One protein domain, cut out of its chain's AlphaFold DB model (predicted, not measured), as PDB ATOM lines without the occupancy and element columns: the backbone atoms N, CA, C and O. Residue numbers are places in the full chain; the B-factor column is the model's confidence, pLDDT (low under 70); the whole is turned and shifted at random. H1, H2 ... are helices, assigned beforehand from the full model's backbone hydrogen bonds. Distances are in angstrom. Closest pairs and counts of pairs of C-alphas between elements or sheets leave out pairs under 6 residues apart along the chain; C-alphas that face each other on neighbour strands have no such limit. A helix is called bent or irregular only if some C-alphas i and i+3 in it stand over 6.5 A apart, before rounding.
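This is residues 3 to 85 and 432 to 463 of the 534 residues of the protein "Transposase-like protein" of Leptospirillum ferrooxidans (strain C2-3) (UniProt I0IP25). A short helix, H2, sits in the middle of crossed helices: H1 folds back on its first part as a helical hairpin, H5 crosses it steeply on another side, and the long helix H7 runs across it and makes the longest axis. H3 packs on the last residues of H2 and the first residues of H5, while the small helices H4 and H6 lie farthest from the middle. The printed part has 115 residues with seven named helices, H1 to H7 in order, and no named strand; the class is all helix. It is compact, with a radius of gyration of the C-alphas of 13.3 A and spans of 37 by 30 by 29 A.

Find C-alpha 7 at (11.324, -31.928, -23.917); from there H1 runs to residue 14, 11.1 A away. H2, residues 25 to 36, begins at C-alpha 25 at (1.744, -33.123, -20.161) and is 16.4 A long. H3 takes residues 44 to 51 and is irregular, with C-alphas 45 and 48 lying 7.4 A apart. H4 is residues 56 to 59, H5 residues 71 to 84 over 19.8 A, and H6 residues 432 to 435. H7, residues 439 to 463, runs 36.1 A to C-alpha 463 at (26.825, -41.228, -30.548).

Begin at the hub, H2, which touches four helices. Its residues 25 to 30 touch H1, closest at the C-alphas of Val 8 and Gly 26, 4.0 A apart; this hairpin runs opposite ways at 37 degrees, only just a steep tilt. H5 touches H2 at a steep tilt of 64 degrees, opposite ways, closest at the C-alphas of Ala 25 and Ala 77, 5.0 A. Look at residues 448 to 452 of H7 for its touch with H2: the C-alphas of Val 33 and Ala 452 are closest, 5.2 A apart. H3 only just touches H2, with 3 pairs of C-alphas within 8 A, closest at Asn 35 and Tyr 50, 6.9 A. H3 touches residues 71 to 74 of H5, closest at the C-alphas of Tyr 45 and Glu 71, 4.9 A. Residues 440 to 445 of H7 touch H5, about perpendicular at 90 degrees, closest at the C-alphas of Leu 78 and Ala 444, 5.3 A. H4 and H2 are near each other, with 5 pairs of C-alphas within 10 A. H6 is close to but not clearly touching H7, with the C-alphas of Phe 434 and Ile 442 closest at 6.7 A. Every O i to N i+4 pair is within hydrogen-bond range in H1, H2, H5 and H7; in H3 2 of 4 are, and H4 and H6 are too short for such a pair.

The C-alphas farthest apart are those of Gln 20 and Leu 463, 39.4 A. Residues 86 to 431 are not printed, and C-alphas 85 and 432 are 24.3 A apart across the cut. The link from H4 to H5, 11 residues, is long. Confidence is under 70 at residues 40 to 42 and 432 to 435.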
ATOM      1  N   ARG A   3      16.145 -34.593 -21.923       92.69
ATOM      2  CA  ARG A   3      16.582 -33.455 -21.083       92.69
ATOM      3  C   ARG A   3      17.372 -32.396 -21.858       92.69
ATOM      4  O   ARG A   3      17.124 -31.209 -21.724       92.69
ATOM      5  N   LYS A   4      18.295 -32.827 -22.723       92.06
ATOM      6  CA  LYS A   4      19.145 -31.944 -23.541       92.06
ATOM      7  C   LYS A   4      18.329 -31.083 -24.507       92.06
ATOM      8  O   LYS A   4      18.679 -29.932 -24.729       92.06
ATOM      9  N   ILE A   5      17.242 -31.631 -25.053       93.94
ATOM     10  CA  ILE A   5      16.310 -30.887 -25.914       93.94
ATOM     11  C   ILE A   5      15.209 -30.168 -25.124       93.94
ATOM     12  O   ILE A   5      14.352 -29.547 -25.740       93.94
ATOM     13  N   ARG A   6      15.232 -30.245 -23.785       96.12
ATOM     14  CA  ARG A   6      14.237 -29.654 -22.878       96.12
ATOM     15  C   ARG A   6      12.800 -30.083 -23.196       96.12
ATOM     16  O   ARG A   6      11.900 -29.251 -23.275       96.12
ATOM     17  N   LEU A   7      12.607 -31.380 -23.464       97.50
ATOM     18  CA  LEU A   7      11.324 -31.928 -23.917       97.50
ATOM     19  C   LEU A   7      10.170 -31.549 -22.979       97.50
ATOM     20  O   LEU A   7       9.156 -31.032 -23.440       97.50
ATOM     21  N   VAL A   8      10.331 -31.834 -21.685       97.56
ATOM     22  CA  VAL A   8       9.277 -31.636 -20.682       97.56
ATOM     23  C   VAL A   8       8.993 -30.146 -20.531       97.56
ATOM     24  O   VAL A   8       7.848 -29.724 -20.611       97.56
ATOM     25  N   GLU A   9      10.041 -29.336 -20.420       97.00
ATOM     26  CA  GLU A   9       9.948 -27.899 -20.185       97.00
ATOM     27  C   GLU A   9       9.330 -27.141 -21.364       97.00
ATOM     28  O   GLU A   9       8.652 -26.133 -21.166       97.00
ATOM     29  N   ILE A  10       9.582 -27.591 -22.597       95.88
ATOM     30  CA  ILE A  10       8.969 -27.010 -23.794       95.88
ATOM     31  C   ILE A  10       7.482 -27.362 -23.851       95.88
ATOM     32  O   ILE A  10       6.665 -26.466 -24.064       95.88
ATOM     33  N   ILE A  11       7.124 -28.629 -23.628       97.25
ATOM     34  CA  ILE A  11       5.721 -29.059 -23.663       97.25
ATOM     35  C   ILE A  11       4.929 -28.383 -22.544       97.25
ATOM     36  O   ILE A  11       3.890 -27.800 -22.822       97.25
ATOM     37  N   ASP A  12       5.447 -28.363 -21.317       96.94
ATOM     38  CA  ASP A  12       4.760 -27.759 -20.168       96.94
ATOM     39  C   ASP A  12       4.654 -26.231 -20.265       96.94
ATOM     40  O   ASP A  12       3.829 -25.611 -19.600       96.94
ATOM     41  N   ARG A  13       5.462 -25.588 -21.114       95.62
ATOM     42  CA  ARG A  13       5.286 -24.166 -21.435       95.62
ATOM     43  C   ARG A  13       4.114 -23.936 -22.385       95.62
ATOM     44  O   ARG A  13       3.432 -22.924 -22.257       95.62
ATOM     45  N   MET A  14       3.917 -24.836 -23.345       94.25
ATOM     46  CA  MET A  14       2.802 -24.774 -24.296       94.25
ATOM     47  C   MET A  14       1.497 -25.282 -23.678       94.25
ATOM     48  O   MET A  14       0.426 -24.801 -24.028       94.25
ATOM     49  N   ILE A  15       1.600 -26.224 -22.739       95.69
ATOM     50  CA  ILE A  15       0.496 -26.855 -22.018       95.69
ATOM     51  C   ILE A  15       0.775 -26.703 -20.518       95.69
ATOM     52  O   ILE A  15       1.338 -27.612 -19.901       95.69
ATOM     53  N   PRO A  16       0.437 -25.544 -19.922       92.56
ATOM     54  CA  PRO A  16       0.732 -25.263 -18.523       92.56
ATOM     55  C   PRO A  16       0.207 -26.356 -17.579       92.56
ATOM     56  O   PRO A  16      -0.962 -26.743 -17.686       92.56
ATOM     57  N   PRO A  17       1.024 -26.837 -16.623       89.12
ATOM     58  CA  PRO A  17       0.588 -27.826 -15.648       89.12
ATOM     59  C   PRO A  17      -0.641 -27.357 -14.866       89.12
ATOM     60  O   PRO A  17      -0.644 -26.287 -14.255       89.12
ATOM     61  N   ALA A  18      -1.682 -28.186 -14.839       85.19
ATOM     62  CA  ALA A  18      -2.844 -27.936 -13.999       85.19
ATOM     63  C   ALA A  18      -2.535 -28.367 -12.551       85.19
ATOM     64  O   ALA A  18      -2.163 -29.524 -12.351       85.19
ATOM     65  N   PRO A  19      -2.758 -27.517 -11.525       77.19
ATOM     66  CA  PRO A  19      -2.417 -27.829 -10.128       77.19
ATOM     67  C   PRO A  19      -3.053 -29.110  -9.574       77.19
ATOM     68  O   PRO A  19      -2.555 -29.694  -8.619       77.19
ATOM     69  N   GLN A  20      -4.170 -29.541 -10.163       80.12
ATOM     70  CA  GLN A  20      -4.902 -30.739  -9.748       80.12
ATOM     71  C   GLN A  20      -4.358 -32.030 -10.378       80.12
ATOM     72  O   GLN A  20      -4.812 -33.120 -10.037       80.12
ATOM     73  N   ARG A  21      -3.415 -31.930 -11.324       83.12
ATOM     74  CA  ARG A  21      -2.823 -33.077 -12.016       83.12
ATOM     75  C   ARG A  21      -1.466 -33.403 -11.396       83.12
ATOM     76  O   ARG A  21      -0.577 -32.562 -11.367       83.12
ATOM     77  N   GLY A  22      -1.303 -34.645 -10.936       88.88
ATOM     78  CA  GLY A  22      -0.043 -35.131 -10.358       88.88
ATOM     79  C   GLY A  22       1.088 -35.336 -11.374       88.88
ATOM     80  O   GLY A  22       2.249 -35.401 -10.974       88.88
ATOM     81  N   VAL A  23       0.761 -35.410 -12.668       95.50
ATOM     82  CA  VAL A  23       1.693 -35.600 -13.793       95.50
ATOM     83  C   VAL A  23       1.419 -34.528 -14.845       95.50
ATOM     84  O   VAL A  23       0.257 -34.301 -15.204       95.50
ATOM     85  N   THR A  24       2.469 -33.872 -15.336       96.81
ATOM     86  CA  THR A  24       2.352 -32.843 -16.383       96.81
ATOM     87  C   THR A  24       2.224 -33.453 -17.784       96.81
ATOM     88  O   THR A  24       2.485 -34.642 -17.990       96.81
ATOM     89  N   ALA A  25       1.826 -32.651 -18.778       96.56
ATOM     90  CA  ALA A  25       1.744 -33.123 -20.161       96.56
ATOM     91  C   ALA A  25       3.132 -33.517 -20.697       96.56
ATOM     92  O   ALA A  25       3.282 -34.570 -21.318       96.56
ATOM     93  N   GLY A  26       4.167 -32.727 -20.397       97.38
ATOM     94  CA  GLY A  26       5.548 -33.024 -20.759       97.38
ATOM     95  C   GLY A  26       6.064 -34.316 -20.124       97.38
ATOM     96  O   GLY A  26       6.703 -35.121 -20.805       97.38
ATOM     97  N   GLU A  27       5.745 -34.561 -18.851       97.31
ATOM     98  CA  GLU A  27       6.094 -35.802 -18.144       97.31
ATOM     99  C   GLU A  27       5.398 -37.025 -18.746       97.31
ATOM    100  O   GLU A  27       6.044 -38.049 -18.991       97.31
ATOM    101  N   ALA A  28       4.104 -36.908 -19.050       95.88
ATOM    102  CA  ALA A  28       3.342 -37.957 -19.718       95.88
ATOM    103  C   ALA A  28       3.911 -38.269 -21.114       95.88
ATOM    104  O   ALA A  28       4.089 -39.436 -21.465       95.88
ATOM    105  N   VAL A  29       4.277 -37.248 -21.898       96.38
ATOM    106  CA  VAL A  29       4.922 -37.442 -23.207       96.38
ATOM    107  C   VAL A  29       6.282 -38.112 -23.066       96.38
ATOM    108  O   VAL A  29       6.584 -39.035 -23.822       96.38
ATOM    109  N   LEU A  30       7.097 -37.710 -22.087       96.75
ATOM    110  CA  LEU A  30       8.365 -38.381 -21.808       96.75
ATOM    111  C   LEU A  30       8.146 -39.865 -21.471       96.75
ATOM    112  O   LEU A  30       8.875 -40.713 -21.989       96.75
ATOM    113  N   ALA A  31       7.128 -40.193 -20.672       94.12
ATOM    114  CA  ALA A  31       6.773 -41.576 -20.362       94.12
ATOM    115  C   ALA A  31       6.396 -42.376 -21.622       94.12
ATOM    116  O   ALA A  31       6.907 -43.482 -21.820       94.12
ATOM    117  N   LEU A  32       5.569 -41.808 -22.507       92.44
ATOM    118  CA  LEU A  32       5.188 -42.442 -23.773       92.44
ATOM    119  C   LEU A  32       6.388 -42.641 -24.703       92.44
ATOM    120  O   LEU A  32       6.542 -43.708 -25.293       92.44
ATOM    121  N   VAL A  33       7.273 -41.649 -24.805       93.00
ATOM    122  CA  VAL A  33       8.508 -41.748 -25.595       93.00
ATOM    123  C   VAL A  33       9.408 -42.862 -25.062       93.00
ATOM    124  O   VAL A  33       9.936 -43.645 -25.852       93.00
ATOM    125  N   LEU A  34       9.584 -42.957 -23.740       90.75
ATOM    126  CA  LEU A  34      10.362 -44.027 -23.114       90.75
ATOM    127  C   LEU A  34       9.730 -45.398 -23.375       90.75
ATOM    128  O   LEU A  34      10.447 -46.326 -23.744       90.75
ATOM    129  N   ASN A  35       8.405 -45.515 -23.249       87.69
ATOM    130  CA  ASN A  35       7.672 -46.738 -23.566       87.69
ATOM    131  C   ASN A  35       7.892 -47.171 -25.026       87.69
ATOM    132  O   ASN A  35       8.305 -48.306 -25.271       87.69
ATOM    133  N   GLY A  36       7.731 -46.245 -25.975       85.75
ATOM    134  CA  GLY A  36       7.972 -46.483 -27.397       85.75
ATOM    135  C   GLY A  36       9.401 -46.921 -27.701       85.75
ATOM    136  O   GLY A  36       9.630 -47.936 -28.357       85.75
ATOM    137  N   LEU A  37      10.387 -46.196 -27.167       88.06
ATOM    138  CA  LEU A  37      11.810 -46.522 -27.312       88.06
ATOM    139  C   LEU A  37      12.246 -47.740 -26.478       88.06
ATOM    140  O   LEU A  37      13.404 -48.143 -26.547       88.06
ATOM    141  N   GLY A  38      11.335 -48.342 -25.712       81.44
ATOM    142  CA  GLY A  38      11.545 -49.601 -25.013       81.44
ATOM    143  C   GLY A  38      11.449 -50.841 -25.905       81.44
ATOM    144  O   GLY A  38      11.858 -51.902 -25.454       81.44
ATOM    145  N   PHE A  39      10.928 -50.726 -27.135       74.25
ATOM    146  CA  PHE A  39      10.774 -51.824 -28.114       74.25
ATOM    147  C   PHE A  39       9.982 -53.046 -27.617       74.25
ATOM    148  O   PHE A  39      10.236 -54.175 -28.035       74.25
ATOM    149  N   VAL A  40       9.017 -52.834 -26.721       67.00
ATOM    150  CA  VAL A  40       8.223 -53.915 -26.109       67.00
ATOM    151  C   VAL A  40       6.782 -54.010 -26.624       67.00
ATOM    152  O   VAL A  40       6.050 -54.828 -26.082       67.00
ATOM    153  N   SER A  41       6.381 -53.179 -27.604       65.12
ATOM    154  CA  SER A  41       5.003 -53.012 -28.119       65.12
ATOM    155  C   SER A  41       3.918 -53.236 -27.057       65.12
ATOM    156  O   SER A  41       3.399 -54.337 -26.890       65.12
ATOM    157  N   ARG A  42       3.598 -52.196 -26.277       69.94
ATOM    158  CA  ARG A  42       2.568 -52.283 -25.235       69.94
ATOM    159  C   ARG A  42       1.474 -51.234 -25.453       69.94
ATOM    160  O   ARG A  42       1.810 -50.072 -25.673       69.94
ATOM    161  N   PRO A  43       0.184 -51.610 -25.358       73.94
ATOM    162  CA  PRO A  43      -0.922 -50.659 -25.294       73.94
ATOM    163  C   PRO A  43      -0.780 -49.670 -24.129       73.94
ATOM    164  O   PRO A  43      -0.165 -49.988 -23.109       73.94
ATOM    165  N   LEU A  44      -1.437 -48.508 -24.238       75.69
ATOM    166  CA  LEU A  44      -1.393 -47.446 -23.219       75.69
ATOM    167  C   LEU A  44      -1.742 -47.932 -21.804       75.69
ATOM    168  O   LEU A  44      -1.077 -47.539 -20.849       75.69
ATOM    169  N   TYR A  45      -2.731 -48.818 -21.663       78.62
ATOM    170  CA  TYR A  45      -3.162 -49.347 -20.364       78.62
ATOM    171  C   TYR A  45      -2.130 -50.265 -19.692       78.62
ATOM    172  O   TYR A  45      -2.209 -50.501 -18.491       78.62
ATOM    173  N   LEU A  46      -1.122 -50.738 -20.432       84.25
ATOM    174  CA  LEU A  46       0.008 -51.511 -19.904       84.25
ATOM    175  C   LEU A  46       1.258 -50.650 -19.661       84.25
ATOM    176  O   LEU A  46       2.346 -51.194 -19.442       84.25
ATOM    177  N   THR A  47       1.132 -49.319 -19.695       84.81
ATOM    178  CA  THR A  47       2.254 -48.413 -19.408       84.81
ATOM    179  C   THR A  47       2.768 -48.543 -17.968       84.81
ATOM    180  O   THR A  47       3.986 -48.659 -17.823       84.81
ATOM    181  N   PRO A  48       1.927 -48.649 -16.918       88.88
ATOM    182  CA  PRO A  48       2.417 -48.921 -15.561       88.88
ATOM    183  C   PRO A  48       3.254 -50.205 -15.493       88.88
ATOM    184  O   PRO A  48       4.406 -50.179 -15.067       88.88
ATOM    185  N   ALA A  49       2.757 -51.296 -16.086       87.44
ATOM    186  CA  ALA A  49       3.474 -52.571 -16.164       87.44
ATOM    187  C   ALA A  49       4.795 -52.486 -16.948       87.44
ATOM    188  O   ALA A  49       5.692 -53.318 -16.793       87.44
ATOM    189  N   TYR A  50       4.933 -51.522 -17.865       86.56
ATOM    190  CA  TYR A  50       6.227 -51.245 -18.482       86.56
ATOM    191  C   TYR A  50       7.191 -50.642 -17.461       86.56
ATOM    192  O   TYR A  50       8.352 -51.041 -17.455       86.56
ATOM    193  N   PHE A  51       6.742 -49.716 -16.618       88.69
ATOM    194  CA  PHE A  51       7.586 -48.975 -15.682       88.69
ATOM    195  C   PHE A  51       7.889 -49.689 -14.356       88.69
ATOM    196  O   PHE A  51       8.859 -49.290 -13.724       88.69
ATOM    197  N   GLU A  52       7.204 -50.783 -14.004       88.38
ATOM    198  CA  GLU A  52       7.455 -51.589 -12.783       88.38
ATOM    199  C   GLU A  52       8.939 -51.921 -12.524       88.38
ATOM    200  O   GLU A  52       9.397 -52.013 -11.390       88.38
ATOM    201  N   THR A  53       9.715 -52.119 -13.590       83.81
ATOM    202  CA  THR A  53      11.141 -52.488 -13.518       83.81
ATOM    203  C   THR A  53      12.088 -51.319 -13.800       83.81
ATOM    204  O   THR A  53      13.287 -51.523 -13.988       83.81
ATOM    205  N   LYS A  54      11.574 -50.084 -13.871       85.50
ATOM    206  CA  LYS A  54      12.345 -48.869 -14.169       85.50
ATOM    207  C   LYS A  54      12.298 -47.877 -13.008       85.50
ATOM    208  O   LYS A  54      11.257 -47.701 -12.387       85.50
ATOM    209  N   PRO A  55      13.386 -47.127 -12.767       86.62
ATOM    210  CA  PRO A  55      13.403 -46.098 -11.735       86.62
ATOM    211  C   PRO A  55      12.674 -44.829 -12.216       86.62
ATOM    212  O   PRO A  55      13.317 -43.875 -12.660       86.62
ATOM    213  N   VAL A  56      11.335 -44.809 -12.142       90.44
ATOM    214  CA  VAL A  56      10.478 -43.695 -12.612       90.44
ATOM    215  C   VAL A  56      10.931 -42.351 -12.040       90.44
ATOM    216  O   VAL A  56      11.140 -41.404 -12.801       90.44
ATOM    217  N   GLY A  57      11.204 -42.299 -10.732       89.50
ATOM    218  CA  GLY A  57      11.696 -41.100 -10.052       89.50
ATOM    219  C   GLY A  57      12.987 -40.521 -10.644       89.50
ATOM    220  O   GLY A  57      13.147 -39.306 -10.734       89.50
ATOM    221  N   THR A  58      13.892 -41.390 -11.102       87.50
ATOM    222  CA  THR A  58      15.171 -40.999 -11.715       87.50
ATOM    223  C   THR A  58      15.019 -40.646 -13.189       87.50
ATOM    224  O   THR A  58      15.757 -39.798 -13.691       87.50
ATOM    225  N   LEU A  59      14.115 -41.309 -13.912       88.38
ATOM    226  CA  LEU A  59      13.940 -41.115 -15.353       88.38
ATOM    227  C   LEU A  59      13.080 -39.889 -15.676       88.38
ATOM    228  O   LEU A  59      13.421 -39.158 -16.609       88.38
ATOM    229  N   ILE A  60      12.019 -39.657 -14.900       93.19
ATOM    230  CA  ILE A  60      11.006 -38.624 -15.147       93.19
ATOM    231  C   ILE A  60      11.096 -37.534 -14.074       93.19
ATOM    232  O   ILE A  60      11.713 -36.501 -14.328       93.19
ATOM    233  N   ARG A  61      10.544 -37.769 -12.876       94.19
ATOM    234  CA  ARG A  61      10.584 -36.822 -11.753       94.19
ATOM    235  C   ARG A  61      10.476 -37.543 -10.413       94.19
ATOM    236  O   ARG A  61       9.653 -38.438 -10.251       94.19
ATOM    237  N   SER A  62      11.256 -37.084  -9.431       93.19
ATOM    238  CA  SER A  62      11.196 -37.571  -8.049       93.19
ATOM    239  C   SER A  62       9.775 -37.507  -7.472       93.19
ATOM    240  O   SER A  62       9.073 -36.507  -7.634       93.19
ATOM    241  N   GLY A  63       9.367 -38.577  -6.790       91.75
ATOM    242  CA  GLY A  63       8.039 -38.722  -6.194       91.75
ATOM    243  C   GLY A  63       6.979 -39.337  -7.109       91.75
ATOM    244  O   GLY A  63       5.924 -39.686  -6.598       91.75
ATOM    245  N   LEU A  64       7.251 -39.506  -8.409       94.44
ATOM    246  CA  LEU A  64       6.370 -40.261  -9.304       94.44
ATOM    247  C   LEU A  64       6.606 -41.769  -9.199       94.44
ATOM    248  O   LEU A  64       7.754 -42.224  -9.119       94.44
ATOM    249  N   THR A  65       5.518 -42.526  -9.291       93.94
ATOM    250  CA  THR A  65       5.506 -43.987  -9.408       93.94
ATOM    251  C   THR A  65       4.984 -44.419 -10.779       93.94
ATOM    252  O   THR A  65       4.497 -43.624 -11.585       93.94
ATOM    253  N   GLU A  66       5.107 -45.704 -11.085       92.94
ATOM    254  CA  GLU A  66       4.532 -46.320 -12.276       92.94
ATOM    255  C   GLU A  66       2.999 -46.219 -12.326       92.94
ATOM    256  O   GLU A  66       2.436 -46.122 -13.417       92.94
ATOM    257  N   GLU A  67       2.325 -46.187 -11.171       93.81
ATOM    258  CA  GLU A  67       0.861 -46.087 -11.068       93.81
ATOM    259  C   GLU A  67       0.335 -44.713 -11.510       93.81
ATOM    260  O   GLU A  67      -0.762 -44.606 -12.075       93.81
ATOM    261  N   ASP A  68       1.141 -43.660 -11.336       94.44
ATOM    262  CA  ASP A  68       0.822 -42.308 -11.808       94.44
ATOM    263  C   ASP A  68       0.734 -42.241 -13.348       94.44
ATOM    264  O   ASP A  68       0.004 -41.417 -13.913       94.44
ATOM    265  N   LEU A  69       1.433 -43.151 -14.043       92.75
ATOM    266  CA  LEU A  69       1.540 -43.249 -15.504       92.75
ATOM    267  C   LEU A  69       0.464 -44.167 -16.115       92.75
ATOM    268  O   LEU A  69       0.734 -44.961 -17.020       92.75
ATOM    269  N   ASN A  70      -0.765 -44.069 -15.612       90.69
ATOM    270  CA  ASN A  70      -1.911 -44.853 -16.079       90.69
ATOM    271  C   ASN A  70      -2.584 -44.278 -17.343       90.69
ATOM    272  O   ASN A  70      -2.358 -43.135 -17.749       90.69
ATOM    273  N   GLU A  71      -3.466 -45.072 -17.957       88.25
ATOM    274  CA  GLU A  71      -4.151 -44.730 -19.213       88.25
ATOM    275  C   GLU A  71      -4.964 -43.430 -19.164       88.25
ATOM    276  O   GLU A  71      -5.082 -42.755 -20.185       88.25
ATOM    277  N   PHE A  72      -5.499 -43.045 -18.001       90.31
ATOM    278  CA  PHE A  72      -6.274 -41.814 -17.867       90.31
ATOM    279  C   PHE A  72      -5.364 -40.590 -17.914       90.31
ATOM    280  O   PHE A  72      -5.678 -39.615 -18.595       90.31
ATOM    281  N   THR A  73      -4.231 -40.639 -17.212       92.19
ATOM    282  CA  THR A  73      -3.216 -39.580 -17.247       92.19
ATOM    283  C   THR A  73      -2.642 -39.425 -18.651       92.19
ATOM    284  O   THR A  73      -2.632 -38.320 -19.191       92.19
ATOM    285  N   LEU A  74      -2.229 -40.533 -19.267       92.44
ATOM    286  CA  LEU A  74      -1.636 -40.522 -20.603       92.44
ATOM    287  C   LEU A  74      -2.657 -40.126 -21.677       92.44
ATOM    288  O   LEU A  74      -2.339 -39.348 -22.570       92.44
ATOM    289  N   GLY A  75      -3.896 -40.615 -21.572       91.94
ATOM    290  CA  GLY A  75      -4.986 -40.271 -22.482       91.94
ATOM    291  C   GLY A  75      -5.338 -38.786 -22.443       91.94
ATOM    292  O   GLY A  75      -5.461 -38.182 -23.503       91.94
ATOM    293  N   ARG A  76      -5.419 -38.184 -21.247       92.75
ATOM    294  CA  ARG A  76      -5.626 -36.733 -21.101       92.75
ATOM    295  C   ARG A  76      -4.483 -35.927 -21.706       92.75
ATOM    296  O   ARG A  76      -4.755 -34.970 -22.410       92.75
ATOM    297  N   ALA A  77      -3.231 -36.343 -21.500       94.50
ATOM    298  CA  ALA A  77      -2.090 -35.664 -22.112       94.50
ATOM    299  C   ALA A  77      -2.159 -35.684 -23.651       94.50
ATOM    300  O   ALA A  77      -1.817 -34.696 -24.292       94.50
ATOM    301  N   LEU A  78      -2.631 -36.783 -24.256       94.75
ATOM    302  CA  LEU A  78      -2.882 -36.841 -25.701       94.75
ATOM    303  C   LEU A  78      -4.003 -35.884 -26.139       94.75
ATOM    304  O   LEU A  78      -3.889 -35.279 -27.202       94.75
ATOM    305  N   ASP A  79      -5.054 -35.737 -25.332       94.06
ATOM    306  CA  ASP A  79      -6.131 -34.778 -25.599       94.06
ATOM    307  C   ASP A  79      -5.606 -33.328 -25.516       94.06
ATOM    308  O   ASP A  79      -5.799 -32.561 -26.459       94.06
ATOM    309  N   ASP A  80      -4.839 -32.976 -24.472       95.19
ATOM    310  CA  ASP A  80      -4.277 -31.622 -24.326       95.19
ATOM    311  C   ASP A  80      -3.284 -31.287 -25.459       95.19
ATOM    312  O   ASP A  80      -3.236 -30.159 -25.944       95.19
ATOM    313  N   LEU A  81      -2.483 -32.265 -25.911       95.62
ATOM    314  CA  LEU A  81      -1.588 -32.093 -27.063       95.62
ATOM    315  C   LEU A  81      -2.365 -31.739 -28.332       95.62
ATOM    316  O   LEU A  81      -1.918 -30.897 -29.113       95.62
ATOM    317  N   HIS A  82      -3.501 -32.402 -28.554       94.94
ATOM    318  CA  HIS A  82      -4.356 -32.122 -29.698       94.94
ATOM    319  C   HIS A  82      -4.908 -30.692 -29.634       94.94
ATOM    320  O   HIS A  82      -4.836 -29.968 -30.626       94.94
ATOM    321  N   GLU A  83      -5.399 -30.268 -28.467       94.12
ATOM    322  CA  GLU A  83      -5.899 -28.907 -28.232       94.12
ATOM    323  C   GLU A  83      -4.816 -27.833 -28.417       94.12
ATOM    324  O   GLU A  83      -5.091 -26.767 -28.964       94.12
ATOM    325  N   ALA A  84      -3.570 -28.121 -28.031       92.88
ATOM    326  CA  ALA A  84      -2.451 -27.183 -28.120       92.88
ATOM    327  C   ALA A  84      -1.875 -26.990 -29.539       92.88
ATOM    328  O   ALA A  84      -1.065 -26.087 -29.755       92.88
ATOM    329  N   GLY A  85      -2.260 -27.828 -30.507       93.19
ATOM    330  CA  GLY A  85      -1.755 -27.771 -31.880       93.19
ATOM    331  C   GLY A  85      -0.513 -28.640 -32.106       93.19
ATOM    332  O   GLY A  85       0.628 -28.265 -31.832       93.19
ATOM    333  N   ASP A 432       0.902 -51.837 -31.271       56.06
ATOM    334  CA  ASP A 432      -0.297 -51.997 -30.443       56.06
ATOM    335  C   ASP A 432      -0.823 -50.661 -29.880       56.06
ATOM    336  O   ASP A 432      -1.858 -50.601 -29.224       56.06
ATOM    337  N   ALA A 433      -0.149 -49.534 -30.108       54.53
ATOM    338  CA  ALA A 433      -0.612 -48.251 -29.581       54.53
ATOM    339  C   ALA A 433      -1.760 -47.649 -30.408       54.53
ATOM    340  O   ALA A 433      -2.528 -46.834 -29.897       54.53
ATOM    341  N   PHE A 434      -1.963 -48.122 -31.642       59.41
ATOM    342  CA  PHE A 434      -3.131 -47.773 -32.453       59.41
ATOM    343  C   PHE A 434      -4.422 -48.515 -32.052       59.41
ATOM    344  O   PHE A 434      -5.442 -48.352 -32.716       59.41
ATOM    345  N   PHE A 435      -4.451 -49.238 -30.921       65.75
ATOM    346  CA  PHE A 435      -5.714 -49.654 -30.283       65.75
ATOM    347  C   PHE A 435      -6.561 -48.471 -29.759       65.75
ATOM    348  O   PHE A 435      -7.649 -48.667 -29.215       65.75
ATOM    349  N   LEU A 436      -6.092 -47.232 -29.931       76.38
ATOM    350  CA  LEU A 436      -6.875 -46.020 -29.717       76.38
ATOM    351  C   LEU A 436      -8.071 -45.943 -30.679       76.38
ATOM    352  O   LEU A 436      -7.940 -46.119 -31.885       76.38
ATOM    353  N   LYS A 437      -9.248 -45.618 -30.132       80.56
ATOM    354  CA  LYS A 437     -10.473 -45.391 -30.918       80.56
ATOM    355  C   LYS A 437     -10.721 -43.925 -31.270       80.56
ATOM    356  O   LYS A 437     -11.481 -43.662 -32.187       80.56
ATOM    357  N   SER A 438     -10.117 -42.997 -30.526       88.25
ATOM    358  CA  SER A 438     -10.272 -41.555 -30.746       88.25
ATOM    359  C   SER A 438      -9.296 -41.075 -31.812       88.25
ATOM    360  O   SER A 438      -8.081 -41.198 -31.631       88.25
ATOM    361  N   GLU A 439      -9.821 -40.486 -32.883       90.31
ATOM    362  CA  GLU A 439      -9.048 -39.872 -33.962       90.31
ATOM    363  C   GLU A 439      -8.107 -38.779 -33.426       90.31
ATOM    364  O   GLU A 439      -6.918 -38.783 -33.750       90.31
ATOM    365  N   LYS A 440      -8.585 -37.926 -32.503       92.38
ATOM    366  CA  LYS A 440      -7.776 -36.878 -31.842       92.38
ATOM    367  C   LYS A 440      -6.538 -37.473 -31.148       92.38
ATOM    368  O   LYS A 440      -5.418 -36.989 -31.321       92.38
ATOM    369  N   ARG A 441      -6.712 -38.585 -30.420       91.25
ATOM    370  CA  ARG A 441      -5.606 -39.272 -29.723       91.25
ATOM    371  C   ARG A 441      -4.672 -40.013 -30.677       91.25
ATOM    372  O   ARG A 441      -3.477 -40.074 -30.401       91.25
ATOM    373  N   ILE A 442      -5.180 -40.551 -31.789       90.81
ATOM    374  CA  ILE A 442      -4.348 -41.149 -32.850       90.81
ATOM    375  C   ILE A 442      -3.417 -40.089 -33.448       90.81
ATOM    376  O   ILE A 442      -2.218 -40.336 -33.604       90.81
ATOM    377  N   MET A 443      -3.934 -38.890 -33.726       93.50
ATOM    378  CA  MET A 443      -3.121 -37.770 -34.208       93.50
ATOM    379  C   MET A 443      -2.051 -37.374 -33.183       93.50
ATOM    380  O   MET A 443      -0.874 -37.265 -33.528       93.50
ATOM    381  N   ALA A 444      -2.432 -37.216 -31.911       94.94
ATOM    382  CA  ALA A 444      -1.492 -36.858 -30.850       94.94
ATOM    383  C   ALA A 444      -0.399 -37.917 -30.654       94.94
ATOM    384  O   ALA A 444       0.787 -37.588 -30.581       94.94
ATOM    385  N   LEU A 445      -0.770 -39.201 -30.660       92.12
ATOM    386  CA  LEU A 445       0.182 -40.306 -30.587       92.12
ATOM    387  C   LEU A 445       1.144 -40.298 -31.783       92.12
ATOM    388  O   LEU A 445       2.337 -40.525 -31.603       92.12
ATOM    389  N   THR A 446       0.665 -39.966 -32.985       92.44
ATOM    390  CA  THR A 446       1.509 -39.834 -34.187       92.44
ATOM    391  C   THR A 446       2.599 -38.771 -33.998       92.44
ATOM    392  O   THR A 446       3.741 -38.968 -34.432       92.44
ATOM    393  N   VAL A 447       2.301 -37.673 -33.294       95.44
ATOM    394  CA  VAL A 447       3.311 -36.675 -32.909       95.44
ATOM    395  C   VAL A 447       4.235 -37.185 -31.810       95.44
ATOM    396  O   VAL A 447       5.443 -37.004 -31.927       95.44
ATOM    397  N   VAL A 448       3.733 -37.890 -30.793       94.81
ATOM    398  CA  VAL A 448       4.584 -38.521 -29.764       94.81
ATOM    399  C   VAL A 448       5.578 -39.512 -30.386       94.81
ATOM    400  O   VAL A 448       6.760 -39.516 -30.034       94.81
ATOM    401  N   MET A 449       5.147 -40.299 -31.375       92.69
ATOM    402  CA  MET A 449       6.029 -41.153 -32.178       92.69
ATOM    403  C   MET A 449       7.078 -40.330 -32.939       92.69
ATOM    404  O   MET A 449       8.240 -40.731 -33.017       92.69
ATOM    405  N   GLY A 450       6.701 -39.150 -33.434       94.81
ATOM    406  CA  GLY A 450       7.612 -38.194 -34.065       94.81
ATOM    407  C   GLY A 450       8.656 -37.655 -33.097       94.81
ATOM    408  O   GLY A 450       9.832 -37.571 -33.441       94.81
ATOM    409  N   ILE A 451       8.258 -37.352 -31.858       96.69
ATOM    410  CA  ILE A 451       9.157 -36.921 -30.777       96.69
ATOM    411  C   ILE A 451      10.141 -38.043 -30.429       96.69
ATOM    412  O   ILE A 451      11.339 -37.804 -30.262       96.69
ATOM    413  N   ALA A 452       9.660 -39.282 -30.363       94.38
ATOM    414  CA  ALA A 452      10.517 -40.436 -30.152       94.38
ATOM    415  C   ALA A 452      11.501 -40.640 -31.318       94.38
ATOM    416  O   ALA A 452      12.681 -40.893 -31.065       94.38
ATOM    417  N   LEU A 453      11.071 -40.447 -32.573       93.81
ATOM    418  CA  LEU A 453      11.958 -40.465 -33.743       93.81
ATOM    419  C   LEU A 453      12.990 -39.328 -33.695       93.81
ATOM    420  O   LEU A 453      14.163 -39.561 -33.973       93.81
ATOM    421  N   LEU A 454      12.590 -38.117 -33.300       95.75
ATOM    422  CA  LEU A 454      13.493 -36.979 -33.104       95.75
ATOM    423  C   LEU A 454      14.593 -37.331 -32.094       95.75
ATOM    424  O   LEU A 454      15.780 -37.200 -32.392       95.75
ATOM    425  N   ILE A 455      14.209 -37.838 -30.921       94.69
ATOM    426  CA  ILE A 455      15.146 -38.255 -29.872       94.69
ATOM    427  C   ILE A 455      16.052 -39.393 -30.351       94.69
ATOM    428  O   ILE A 455      17.256 -39.358 -30.090       94.69
ATOM    429  N   TYR A 456      15.495 -40.373 -31.064       93.00
ATOM    430  CA  TYR A 456      16.240 -41.485 -31.646       93.00
ATOM    431  C   TYR A 456      17.305 -40.996 -32.636       93.00
ATOM    432  O   TYR A 456      18.479 -41.352 -32.502       93.00
ATOM    433  N   SER A 457      16.920 -40.148 -33.595       92.56
ATOM    434  CA  SER A 457      17.814 -39.603 -34.623       92.56
ATOM    435  C   SER A 457      18.917 -38.733 -34.017       92.56
ATOM    436  O   SER A 457      20.085 -38.896 -34.369       92.56
ATOM    437  N   LEU A 458      18.583 -37.873 -33.049       93.25
ATOM    438  CA  LEU A 458      19.565 -37.045 -32.343       93.25
ATOM    439  C   LEU A 458      20.546 -37.885 -31.517       93.25
ATOM    440  O   LEU A 458      21.742 -37.596 -31.500       93.25
ATOM    441  N   ALA A 459      20.065 -38.930 -30.835       92.56
ATOM    442  CA  ALA A 459      20.928 -39.823 -30.064       92.56
ATOM    443  C   ALA A 459      21.879 -40.611 -30.976       92.56
ATOM    444  O   ALA A 459      23.057 -40.770 -30.650       92.56
ATOM    445  N   GLU A 460      21.393 -41.055 -32.139       92.69
ATOM    446  CA  GLU A 460      22.209 -41.729 -33.150       92.69
ATOM    447  C   GLU A 460      23.298 -40.811 -33.702       92.69
ATOM    448  O   GLU A 460      24.463 -41.212 -33.787       92.69
ATOM    449  N   GLU A 461      22.937 -39.582 -34.066       91.38
ATOM    450  CA  GLU A 461      23.887 -38.591 -34.559       91.38
ATOM    451  C   GLU A 461      24.945 -38.261 -33.499       91.38
ATOM    452  O   GLU A 461      26.142 -38.283 -33.802       91.38
ATOM    453  N   GLU A 462      24.528 -38.017 -32.254       92.25
ATOM    454  CA  GLU A 462      25.437 -37.695 -31.156       92.25
ATOM    455  C   GLU A 462      26.424 -38.832 -30.887       92.25
ATOM    456  O   GLU A 462      27.633 -38.590 -30.872       92.25
ATOM    457  N   LEU A 463      25.951 -40.076 -30.766       93.81
ATOM    458  CA  LEU A 463      26.825 -41.228 -30.548       93.81
ATOM    459  C   LEU A 463      27.815 -41.413 -31.703       93.81
ATOM    460  O   LEU A 463      29.009 -41.611 -31.474       93.81
TER     461      LEU A 463